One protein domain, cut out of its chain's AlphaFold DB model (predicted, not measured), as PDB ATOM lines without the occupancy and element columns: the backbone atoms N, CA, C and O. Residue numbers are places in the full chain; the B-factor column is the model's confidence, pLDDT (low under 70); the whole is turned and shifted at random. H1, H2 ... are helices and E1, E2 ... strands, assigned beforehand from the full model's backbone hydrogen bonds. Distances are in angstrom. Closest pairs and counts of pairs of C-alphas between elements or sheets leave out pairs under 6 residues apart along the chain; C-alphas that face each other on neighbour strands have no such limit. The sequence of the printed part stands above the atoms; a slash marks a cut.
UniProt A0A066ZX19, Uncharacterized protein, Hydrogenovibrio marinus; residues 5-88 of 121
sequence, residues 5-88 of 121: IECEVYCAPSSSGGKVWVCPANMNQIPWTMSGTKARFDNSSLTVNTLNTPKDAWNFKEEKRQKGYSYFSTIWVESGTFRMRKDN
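This is residues 5 to 88 of the 121 residues of an uncharacterized protein of Hydrogenovibrio marinus (UniProt A0A066ZX19). A strongly twisted sheet of five strands has helix H2 lengthwise over one face and the short helix H1 over the opposite face. The printed part has 84 residues, with two named helices and five named strands in the order E1 E2 E3 H1 E4 H2 E5. The sheet runs E4 E3 E2 E1 E5, all antiparallel, and the class is mixed, helices and strands. The whole is compact, with a radius of gyration of the C-alphas of 11.9 A, and rounded, spanning 32 by 28 by 22 A.

Find C-alpha 5 at (-37.869, 4.053, 16.625); from there E1 runs 19.2 A through residues 5 to 11. Next come E2, residues 19 to 24, 17.1 A, and E3, residues 32 to 37, 17.5 A. H1 holds residues 38 to 42, E4 residues 47 to 50, and H2 residues 57 to 66, 14.4 A. E5, residues 70 to 78, spans 23.4 A, bends by 59 degrees at residue 73 and ends at C-alpha 78 (-35.467, -0.674, 19.892).

E1, E2 and E3 form a meander, each strand the antiparallel neighbour of the one before; look for N 10 and O 21 at 2.8 A and N 22 and O 34 at 2.8 A. At the edges, E5 has N 7 and O 75 at 2.8 A with E1, and E4 has N 49 and O 33 at 2.7 A with E3. H2 runs along the strands at a height over the sheet of 9.8 A, at 2 degrees to E1 on the local plane. H1 is on the opposite face at 8.0 A; the closest C-alphas of E2 and H1, those of Val 20 and Lys 38, are 5.7 A apart. In H1 and H2 every O i to N i+4 pair is within hydrogen-bond range.

The C-alphas farthest apart, those of Ser 15 and Gly 80, are 32.5 A apart. The printed part has no cut, and no link is long. Look at residues 16 to 17 for pLDDT under 70.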
ATOM      1  N   ILE A   5     -38.051   3.132  17.739       92.88
ATOM      2  CA  ILE A   5     -37.869   4.053  16.625       92.88
ATOM      3  C   ILE A   5     -38.540   3.459  15.392       92.88
ATOM      4  O   ILE A   5     -38.208   2.350  14.971       92.88
ATOM      5  N   GLU A   6     -39.459   4.210  14.796       94.75
ATOM      6  CA  GLU A   6     -40.045   3.864  13.506       94.75
ATOM      7  C   GLU A   6     -38.985   3.947  12.401       94.75
ATOM      8  O   GLU A   6     -38.277   4.951  12.254       94.75
ATOM      9  N   CYS A   7     -38.860   2.866  11.639       94.94
ATOM     10  CA  CYS A   7     -37.871   2.710  10.589       94.94
ATOM     11  C   CYS A   7     -38.515   2.200   9.303       94.94
ATOM     12  O   CYS A   7     -39.366   1.311   9.312       94.94
ATOM     13  N   GLU A   8     -38.042   2.712   8.179       95.38
ATOM     14  CA  GLU A   8     -38.421   2.251   6.853       95.38
ATOM     15  C   GLU A   8     -37.428   1.199   6.360       95.38
ATOM     16  O   GLU A   8     -36.212   1.309   6.552       95.38
ATOM     17  N   VAL A   9     -37.954   0.175   5.696       95.38
ATOM     18  CA  VAL A   9     -37.195  -0.934   5.127       95.38
ATOM     19  C   VAL A   9     -37.226  -0.826   3.615       95.38
ATOM     20  O   VAL A   9     -38.288  -0.698   3.006       95.38
ATOM     21  N   TYR A  10     -36.056  -0.947   3.005       94.88
ATOM     22  CA  TYR A  10     -35.864  -0.912   1.569       94.88
ATOM     23  C   TYR A  10     -35.132  -2.161   1.090       94.88
ATOM     24  O   TYR A  10     -34.115  -2.563   1.663       94.88
ATOM     25  N   CYS A  11     -35.603  -2.728  -0.013       94.06
ATOM     26  CA  CYS A  11     -35.032  -3.910  -0.639       94.06
ATOM     27  C   CYS A  11     -34.353  -3.542  -1.956       94.06
ATOM     28  O   CYS A  11     -34.931  -2.882  -2.820       94.06
ATOM     29  N   ALA A  12     -33.113  -3.987  -2.100       91.19
ATOM     30  CA  ALA A  12     -32.342  -3.890  -3.323       91.19
ATOM     31  C   ALA A  12     -32.842  -4.921  -4.358       91.19
ATOM     32  O   ALA A  12     -33.374  -5.969  -3.971       91.19
ATOM     33  N   PRO A  13     -32.636  -4.683  -5.664       85.75
ATOM     34  CA  PRO A  13     -33.078  -5.606  -6.703       85.75
ATOM     35  C   PRO A  13     -32.334  -6.942  -6.593       85.75
ATOM     36  O   PRO A  13     -31.200  -6.997  -6.109       85.75
ATOM     37  N   SER A  14     -32.939  -8.031  -7.075       76.44
ATOM     38  CA  SER A  14     -32.382  -9.391  -6.963       76.44
ATOM     39  C   SER A  14     -30.958  -9.521  -7.517       76.44
ATOM     40  O   SER A  14     -30.150 -10.259  -6.958       76.44
ATOM     41  N   SER A  15     -30.610  -8.731  -8.540       75.19
ATOM     42  CA  SER A  15     -29.260  -8.647  -9.124       75.19
ATOM     43  C   SER A  15     -28.169  -8.213  -8.135       75.19
ATOM     44  O   SER A  15     -26.992  -8.461  -8.369       75.19
ATOM     45  N   SER A  16     -28.540  -7.595  -7.012       68.19
ATOM     46  CA  SER A  16     -27.624  -7.129  -5.964       68.19
ATOM     47  C   SER A  16     -27.483  -8.095  -4.773       68.19
ATOM     48  O   SER A  16     -26.841  -7.757  -3.772       68.19
ATOM     49  N   GLY A  17     -28.090  -9.286  -4.863       69.50
ATOM     50  CA  GLY A  17     -28.088 -10.295  -3.800       69.50
ATOM     51  C   GLY A  17     -29.166 -10.093  -2.729       69.50
ATOM     52  O   GLY A  17     -28.996 -10.557  -1.603       69.50
ATOM     53  N   GLY A  18     -30.253  -9.378  -3.051       79.38
ATOM     54  CA  GLY A  18     -31.410  -9.211  -2.156       79.38
ATOM     55  C   GLY A  18     -31.064  -8.490  -0.852       79.38
ATOM     56  O   GLY A  18     -31.458  -8.922   0.237       79.38
ATOM     57  N   LYS A  19     -30.256  -7.428  -0.951       91.44
ATOM     58  CA  LYS A  19     -29.844  -6.637   0.209       91.44
ATOM     59  C   LYS A  19     -31.022  -5.854   0.772       91.44
ATOM     60  O   LYS A  19     -31.831  -5.308   0.030       91.44
ATOM     61  N   VAL A  20     -31.067  -5.768   2.090       94.38
ATOM     62  CA  VAL A  20     -32.023  -4.964   2.840       94.38
ATOM     63  C   VAL A  20     -31.273  -3.804   3.473       94.38
ATOM     64  O   VAL A  20     -30.158  -3.964   3.978       94.38
ATOM     65  N   TRP A  21     -31.886  -2.632   3.425       95.00
ATOM     66  CA  TRP A  21     -31.443  -1.430   4.106       95.00
ATOM     67  C   TRP A  21     -32.583  -0.906   4.968       95.00
ATOM     68  O   TRP A  21     -33.717  -0.826   4.511       95.00
ATOM     69  N   VAL A  22     -32.276  -0.575   6.213       95.19
ATOM     70  CA  VAL A  22     -33.228  -0.043   7.184       95.19
ATOM     71  C   VAL A  22     -32.725   1.315   7.636       95.19
ATOM     72  O   VAL A  22     -31.546   1.457   7.985       95.19
ATOM     73  N   CYS A  23     -33.609   2.301   7.649       94.31
ATOM     74  CA  CYS A  23     -33.304   3.634   8.138       94.31
ATOM     75  C   CYS A  23     -34.400   4.162   9.065       94.31
ATOM     76  O   CYS A  23     -35.577   3.897   8.828       94.31
ATOM     77  N   PRO A  24     -34.036   4.930  10.102       93.75
ATOM     78  CA  PRO A  24     -35.000   5.688  10.885       93.75
ATOM     79  C   PRO A  24     -35.806   6.640   9.998       93.75
ATOM     80  O   PRO A  24     -35.241   7.293   9.119       93.75
ATOM     81  N   ALA A  25     -37.103   6.792  10.275       89.81
ATOM     82  CA  ALA A  25     -37.944   7.762   9.569       89.81
ATOM     83  C   ALA A  25     -37.430   9.208   9.742       89.81
ATOM     84  O   ALA A  25     -37.529  10.022   8.823       89.81
ATOM     85  N   ASN A  26     -36.806   9.508  10.891       87.00
ATOM     86  CA  ASN A  26     -36.177  10.793  11.198       87.00
ATOM     87  C   ASN A  26     -34.647  10.662  11.361       87.00
ATOM     88  O   ASN A  26     -34.113  10.646  12.473       87.00
ATOM     89  N   MET A  27     -33.921  10.578  10.240       82.88
ATOM     90  CA  MET A  27     -32.449  10.465  10.242       82.88
ATOM     91  C   MET A  27     -31.716  11.725  10.730       82.88
ATOM     92  O   MET A  27     -30.548  11.638  11.109       82.88
ATOM     93  N   ASN A  28     -32.388  12.882  10.778       83.38
ATOM     94  CA  ASN A  28     -31.790  14.134  11.256       83.38
ATOM     95  C   ASN A  28     -31.458  14.087  12.755       83.38
ATOM     96  O   ASN A  28     -30.570  14.798  13.215       83.38
ATOM     97  N   GLN A  29     -32.158  13.241  13.514       82.69
ATOM     98  CA  GLN A  29     -31.935  13.052  14.951       82.69
ATOM     99  C   GLN A  29     -31.283  11.706  15.276       82.69
ATOM    100  O   GLN A  29     -30.732  11.528  16.360       82.69
ATOM    101  N   ILE A  30     -31.347  10.751  14.346       88.31
ATOM    102  CA  ILE A  30     -30.967   9.360  14.576       88.31
ATOM    103  C   ILE A  30     -29.935   8.955  13.511       88.31
ATOM    104  O   ILE A  30     -30.304   8.449  12.447       88.31
ATOM    105  N   PRO A  31     -28.631   9.191  13.761       88.56
ATOM    106  CA  PRO A  31     -27.577   9.045  12.762       88.56
ATOM    107  C   PRO A  31     -27.088   7.593  12.674       88.56
ATOM    108  O   PRO A  31     -25.910   7.300  12.863       88.56
ATOM    109  N   TRP A  32     -27.983   6.648  12.398       91.62
ATOM    110  CA  TRP A  32     -27.604   5.264  12.117       91.62
ATOM    111  C   TRP A  32     -28.517   4.640  11.067       91.62
ATOM    112  O   TRP A  32     -29.628   5.094  10.816       91.62
ATOM    113  N   THR A  33     -28.028   3.582  10.433       94.50
ATOM    114  CA  THR A  33     -28.806   2.726   9.530       94.50
ATOM    115  C   THR A  33     -28.474   1.265   9.801       94.50
ATOM    116  O   THR A  33     -27.454   0.971  10.420       94.50
ATOM    117  N   MET A  34     -29.290   0.330   9.327       95.12
ATOM    118  CA  MET A  34     -28.946  -1.093   9.350       95.12
ATOM    119  C   MET A  34     -28.932  -1.653   7.932       95.12
ATOM    120  O   MET A  34     -29.658  -1.185   7.056       95.12
ATOM    121  N   SER A  35     -28.079  -2.638   7.668       94.62
ATOM    122  CA  SER A  35     -28.046  -3.298   6.363       94.62
ATOM    123  C   SER A  35     -27.611  -4.758   6.441       94.62
ATOM    124  O   SER A  35     -26.992  -5.199   7.408       94.62
ATOM    125  N   GLY A  36     -27.976  -5.536   5.427       93.81
ATOM    126  CA  GLY A  36     -27.666  -6.961   5.352       93.81
ATOM    127  C   GLY A  36     -28.391  -7.639   4.197       93.81
ATOM    128  O   GLY A  36     -28.850  -6.975   3.274       93.81
ATOM    129  N   THR A  37     -28.485  -8.965   4.228       92.44
ATOM    130  CA  THR A  37     -29.314  -9.739   3.290       92.44
ATOM    131  C   THR A  37     -30.733  -9.887   3.833       92.44
ATOM    132  O   THR A  37     -30.945  -9.778   5.042       92.44
ATOM    133  N   LYS A  38     -31.701 -10.217   2.970       89.06
ATOM    134  CA  LYS A  38     -33.069 -10.544   3.406       89.06
ATOM    135  C   LYS A  38     -33.109 -11.639   4.482       89.06
ATOM    136  O   LYS A  38     -33.812 -11.490   5.470       89.06
ATOM    137  N   ALA A  39     -32.282 -12.679   4.366       89.56
ATOM    138  CA  ALA A  39     -32.195 -13.728   5.386       89.56
ATOM    139  C   ALA A  39     -31.741 -13.197   6.761       89.56
ATOM    140  O   ALA A  39     -32.233 -13.647   7.792       89.56
ATOM    141  N   ARG A  40     -30.821 -12.222   6.803       91.94
ATOM    142  CA  ARG A  40     -30.423 -11.571   8.063       91.94
ATOM    143  C   ARG A  40     -31.516 -10.664   8.608       91.94
ATOM    144  O   ARG A  40     -31.693 -10.606   9.819       91.94
ATOM    145  N   PHE A  41     -32.245  -9.981   7.728       92.25
ATOM    146  CA  PHE A  41     -33.418  -9.200   8.115       92.25
ATOM    147  C   PHE A  41     -34.481 -10.082   8.779       92.25
ATOM    148  O   PHE A  41     -34.879  -9.799   9.905       92.25
ATOM    149  N   ASP A  42     -34.848 -11.192   8.135       89.12
ATOM    150  CA  ASP A  42     -35.844 -12.141   8.643       89.12
ATOM    151  C   ASP A  42     -35.414 -12.755   9.998       89.12
ATOM    152  O   ASP A  42     -36.255 -13.022  10.851       89.12
ATOM    153  N   ASN A  43     -34.102 -12.888  10.243       90.06
ATOM    154  CA  ASN A  43     -33.521 -13.377  11.504       90.06
ATOM    155  C   ASN A  43     -33.104 -12.268  12.490       90.06
ATOM    156  O   ASN A  43     -32.365 -12.529  13.436       90.06
ATOM    157  N   SER A  44     -33.505 -11.020  12.260       89.31
ATOM    158  CA  SER A  44     -33.160  -9.876  13.112       89.31
ATOM    159  C   SER A  44     -31.665  -9.668  13.413       89.31
ATOM    160  O   SER A  44     -31.287  -9.252  14.503       89.31
ATOM    161  N   SER A  45     -30.801  -9.937  12.433       91.31
ATOM    162  CA  SER A  45     -29.331  -9.914  12.556       91.31
ATOM    163  C   SER A  45     -28.662  -8.968  11.550       91.31
ATOM    164  O   SER A  45     -27.584  -9.240  11.010       91.31
ATOM    165  N   LEU A  46     -29.319  -7.847  11.245       94.12
ATOM    166  CA  LEU A  46     -28.747  -6.821  10.378       94.12
ATOM    167  C   LEU A  46     -27.557  -6.120  11.044       94.12
ATOM    168  O   LEU A  46     -27.509  -5.934  12.258       94.12
ATOM    169  N   THR A  47     -26.600  -5.690  10.227       94.62
ATOM    170  CA  THR A  47     -25.434  -4.939  10.688       94.62
ATOM    171  C   THR A  47     -25.812  -3.476  10.880       94.62
ATOM    172  O   THR A  47     -26.279  -2.832   9.937       94.62
ATOM    173  N   VAL A  48     -25.589  -2.948  12.081       94.56
ATOM    174  CA  VAL A  48     -25.774  -1.530  12.408       94.56
ATOM    175  C   VAL A  48     -24.596  -0.724  11.863       94.56
ATOM    176  O   VAL A  48     -23.442  -1.113  12.016       94.56
ATOM    177  N   ASN A  49     -24.892   0.404  11.225       92.44
ATOM    178  CA  ASN A  49     -23.922   1.335  10.666       92.44
ATOM    179  C   ASN A  49     -24.206   2.725  11.239       92.44
ATOM    180  O   ASN A  49     -25.194   3.363  10.863       92.44
ATOM    181  N   THR A  50     -23.347   3.185  12.142       90.12
ATOM    182  CA  THR A  50     -23.403   4.545  12.686       90.12
ATOM    183  C   THR A  50     -22.889   5.536  11.647       90.12
ATOM    184  O   THR A  50     -21.909   5.275  10.949       90.12
ATOM    185  N   LEU A  51     -23.562   6.674  11.526       85.62
ATOM    186  CA  LEU A  51     -23.165   7.777  10.667       85.62
ATOM    187  C   LEU A  51     -22.418   8.809  11.510       85.62
ATOM    188  O   LEU A  51     -22.869   9.187  12.587       85.62
ATOM    189  N   ASN A  52     -21.286   9.290  10.999       82.88
ATOM    190  CA  ASN A  52     -20.487  10.309  11.687       82.88
ATOM    191  C   ASN A  52     -21.223  11.648  11.803       82.88
ATOM    192  O   ASN A  52     -20.962  12.426  12.714       82.88
ATOM    193  N   THR A  53     -22.127  11.921  10.865       80.31
ATOM    194  CA  THR A  53     -22.949  13.124  10.847       80.31
ATOM    195  C   THR A  53     -24.402  12.753  10.579       80.31
ATOM    196  O   THR A  53     -24.660  11.837   9.785       80.31
ATOM    197  N   PRO A  54     -25.362  13.457  11.205       80.12
ATOM    198  CA  PRO A  54     -26.745  13.410  10.767       80.12
ATOM    199  C   PRO A  54     -26.811  13.758   9.283       80.12
ATOM    200  O   PRO A  54     -26.098  14.643   8.802       80.12
ATOM    201  N   LYS A  55     -27.645  13.030   8.553       76.50
ATOM    202  CA  LYS A  55     -27.875  13.268   7.134       76.50
ATOM    203  C   LYS A  55     -29.353  13.453   6.905       76.50
ATOM    204  O   LYS A  55     -30.166  12.790   7.548       76.50
ATOM    205  N   ASP A  56     -29.654  14.312   5.942       79.12
ATOM    206  CA  ASP A  56     -31.017  14.495   5.494       79.12
ATOM    207  C   ASP A  56     -31.579  13.159   4.985       79.12
ATOM    208  O   ASP A  56     -30.999  12.508   4.103       79.12
ATOM    209  N   ALA A  57     -32.687  12.734   5.596       77.56
ATOM    210  CA  ALA A  57     -33.325  11.459   5.301       77.56
ATOM    211  C   ALA A  57     -33.728  11.367   3.823       77.56
ATOM    212  O   ALA A  57     -33.590  10.301   3.222       77.56
ATOM    213  N   TRP A  58     -34.178  12.475   3.226       80.06
ATOM    214  CA  TRP A  58     -34.562  12.533   1.819       80.06
ATOM    215  C   TRP A  58     -33.375  12.212   0.913       80.06
ATOM    216  O   TRP A  58     -33.472  11.326   0.067       80.06
ATOM    217  N   ASN A  59     -32.223  12.844   1.145       85.94
ATOM    218  CA  ASN A  59     -31.027  12.626   0.327       85.94
ATOM    219  C   ASN A  59     -30.552  11.166   0.376       85.94
ATOM    220  O   ASN A  59     -30.214  10.580  -0.652       85.94
ATOM    221  N   PHE A  60     -30.572  10.543   1.557       84.62
ATOM    222  CA  PHE A  60     -30.174   9.139   1.706       84.62
ATOM    223  C   PHE A  60     -31.146   8.171   1.027       84.62
ATOM    224  O   PHE A  60     -30.716   7.193   0.405       84.62
ATOM    225  N   LYS A  61     -32.451   8.449   1.118       87.69
ATOM    226  CA  LYS A  61     -33.483   7.682   0.411       87.69
ATOM    227  C   LYS A  61     -33.317   7.817  -1.102       87.69
ATOM    228  O   LYS A  61     -33.321   6.801  -1.792       87.69
ATOM    229  N   GLU A  62     -33.068   9.023  -1.608       90.12
ATOM    230  CA  GLU A  62     -32.820   9.268  -3.032       90.12
ATOM    231  C   GLU A  62     -31.577   8.527  -3.546       90.12
ATOM    232  O   GLU A  62     -31.653   7.835  -4.561       90.12
ATOM    233  N   GLU A  63     -30.454   8.563  -2.818       90.44
ATOM    234  CA  GLU A  63     -29.251   7.792  -3.173       90.44
ATOM    235  C   GLU A  63     -29.527   6.281  -3.258       90.44
ATOM    236  O   GLU A  63     -28.978   5.572  -4.108       90.44
ATOM    237  N   LYS A  64     -30.355   5.752  -2.350       90.81
ATOM    238  CA  LYS A  64     -30.732   4.333  -2.343       90.81
ATOM    239  C   LYS A  64     -31.690   4.012  -3.481       90.81
ATOM    240  O   LYS A  64     -31.496   2.995  -4.151       90.81
ATOM    241  N   ARG A  65     -32.646   4.895  -3.764       90.19
ATOM    242  CA  ARG A  65     -33.570   4.785  -4.898       90.19
ATOM    243  C   ARG A  65     -32.822   4.753  -6.230       90.19
ATOM    244  O   ARG A  65     -33.091   3.884  -7.050       90.19
ATOM    245  N   GLN A  66     -31.813   5.608  -6.411       91.69
ATOM    246  CA  GLN A  66     -30.936   5.592  -7.595       91.69
ATOM    247  C   GLN A  66     -30.155   4.277  -7.742       91.69
ATOM    248  O   GLN A  66     -29.874   3.840  -8.856       91.69
ATOM    249  N   LYS A  67     -29.847   3.599  -6.630       89.62
ATOM    250  CA  LYS A  67     -29.242   2.252  -6.610       89.62
ATOM    251  C   LYS A  67     -30.269   1.124  -6.812       89.62
ATOM    252  O   LYS A  67     -29.918  -0.046  -6.669       89.62
ATOM    253  N   GLY A  68     -31.523   1.461  -7.114       90.44
ATOM    254  CA  GLY A  68     -32.611   0.519  -7.375       90.44
ATOM    255  C   GLY A  68     -33.301  -0.024  -6.125       90.44
ATOM    256  O   GLY A  68     -34.077  -0.970  -6.233       90.44
ATOM    257  N   TYR A  69     -33.026   0.527  -4.940       93.12
ATOM    258  CA  TYR A  69     -33.749   0.118  -3.739       93.12
ATOM    259  C   TYR A  69     -35.206   0.577  -3.827       93.12
ATOM    260  O   TYR A  69     -35.490   1.712  -4.207       93.12
ATOM    261  N   SER A  70     -36.117  -0.302  -3.427       92.75
ATOM    262  CA  SER A  70     -37.555  -0.040  -3.363       92.75
ATOM    263  C   SER A  70     -38.050  -0.189  -1.932       92.75
ATOM    264  O   SER A  70     -37.532  -1.018  -1.181       92.75
ATOM    265  N   TYR A  71     -39.016   0.643  -1.541       93.25
ATOM    266  CA  TYR A  71     -39.655   0.534  -0.232       93.25
ATOM    267  C   TYR A  71     -40.334  -0.835  -0.095       93.25
ATOM    268  O   TYR A  71     -40.972  -1.311  -1.033       93.25
ATOM    269  N   PHE A  72     -40.176  -1.460   1.068       90.88
ATOM    270  CA  PHE A  72     -40.686  -2.794   1.363       90.88
ATOM    271  C   PHE A  72     -41.708  -2.782   2.501       90.88
ATOM    272  O   PHE A  72     -42.804  -3.311   2.344       90.88
ATOM    273  N   SER A  73     -41.355  -2.201   3.649       94.31
ATOM    274  CA  SER A  73     -42.223  -2.163   4.830       94.31
ATOM    275  C   SER A  73     -41.750  -1.126   5.845       94.31
ATOM    276  O   SER A  73     -40.615  -0.657   5.781       94.31
ATOM    277  N   THR A  74     -42.580  -0.849   6.844       95.25
ATOM    278  CA  THR A  74     -42.194  -0.117   8.057       95.25
ATOM    279  C   THR A  74     -42.034  -1.100   9.216       95.25
ATOM    280  O   THR A  74     -42.763  -2.088   9.299       95.25
ATOM    281  N   ILE A  75     -41.046  -0.864  10.077       95.38
ATOM    282  CA  ILE A  75     -40.769  -1.650  11.284       95.38
ATOM    283  C   ILE A  75     -40.435  -0.725  12.455       95.38
ATOM    284  O   ILE A  75     -40.140   0.454  12.271       95.38
ATOM    285  N   TRP A  76     -40.376  -1.288  13.658       94.56
ATOM    286  CA  TRP A  76     -39.933  -0.602  14.865       94.56
ATOM    287  C   TRP A  76     -38.651  -1.229  15.389       94.56
ATOM    288  O   TRP A  76     -38.562  -2.448  15.537       94.56
ATOM    289  N   VAL A  77     -37.663  -0.386  15.681       94.31
ATOM    290  CA  VAL A  77     -36.344  -0.801  16.166       94.31
ATOM    291  C   VAL A  77     -36.110  -0.234  17.562       94.31
ATOM    292  O   VAL A  77     -36.225   0.971  17.774       94.31
ATOM    293  N   GLU A  78     -35.787  -1.092  18.526       92.19
ATOM    294  CA  GLU A  78     -35.467  -0.674  19.892       92.19
ATOM    295  C   GLU A  78     -34.106   0.030  19.923       92.19
ATOM    296  O   GLU A  78     -33.078  -0.541  19.549       92.19
ATOM    297  N   SER A  79     -34.091   1.270  20.406       87.38
ATOM    298  CA  SER A  79     -32.862   2.021  20.634       87.38
ATOM    299  C   SER A  79     -31.973   1.299  21.652       87.38
ATOM    300  O   SER A  79     -32.417   0.945  22.744       87.38
ATOM    301  N   GLY A  80     -30.710   1.068  21.292       85.75
ATOM    302  CA  GLY A  80     -29.702   0.417  22.135       85.75
ATOM    303  C   GLY A  80     -29.489  -1.066  21.821       85.75
ATOM    304  O   GLY A  80     -28.348  -1.474  21.618       85.75
ATOM    305  N   THR A  81     -30.554  -1.870  21.736       89.69
ATOM    306  CA  THR A  81     -30.439  -3.315  21.429       89.69
ATOM    307  C   THR A  81     -30.585  -3.627  19.940       89.69
ATOM    308  O   THR A  81     -30.194  -4.708  19.505       89.69
ATOM    309  N   PHE A  82     -31.175  -2.705  19.170       90.00
ATOM    310  CA  PHE A  82     -31.521  -2.862  17.757       90.00
ATOM    311  C   PHE A  82     -32.437  -4.058  17.461       90.00
ATOM    312  O   PHE A  82     -32.469  -4.576  16.342       90.00
ATOM    313  N   ARG A  83     -33.218  -4.492  18.458       91.31
ATOM    314  CA  ARG A  83     -34.276  -5.488  18.262       91.31
ATOM    315  C   ARG A  83     -35.353  -4.919  17.351       91.31
ATOM    316  O   ARG A  83     -35.755  -3.774  17.521       91.31
ATOM    317  N   MET A  84     -35.835  -5.732  16.417       93.56
ATOM    318  CA  MET A  84     -36.822  -5.322  15.420       93.56
ATOM    319  C   MET A  84     -38.191  -5.941  15.703       93.56
ATOM    320  O   MET A  84     -38.282  -7.081  16.161       93.56
ATOM    321  N   ARG A  85     -39.259  -5.202  15.402       91.38
ATOM    322  CA  ARG A  85     -40.651  -5.671  15.421       91.38
ATOM    323  C   ARG A  85     -41.411  -5.119  14.223       91.38
ATOM    324  O   ARG A  85     -41.114  -4.024  13.756       91.38
ATOM    325  N   LYS A  86     -42.383  -5.884  13.728       89.06
ATOM    326  CA  LYS A  86     -43.264  -5.463  12.627       89.06
ATOM    327  C   LYS A  86     -44.501  -4.714  13.105       89.06
ATOM    328  O   LYS A  86     -45.121  -4.046  12.296       89.06
ATOM    329  N   ASP A  87     -44.835  -4.823  14.383       87.25
ATOM    330  CA  ASP A  87     -45.984  -4.155  14.986       87.25
ATOM    331  C   ASP A  87     -45.519  -2.943  15.786       87.25
ATOM    332  O   ASP A  87     -44.446  -2.979  16.400       87.25
ATOM    333  N   ASN A  88     -46.332  -1.885  15.798       84.12
ATOM    334  CA  ASN A  88     -46.040  -0.677  16.556       84.12
ATOM    335  C   ASN A  88     -46.159  -0.961  18.061       84.12
ATOM    336  O   ASN A  88     -47.273  -1.119  18.554       84.12
TER     337      ASN A  88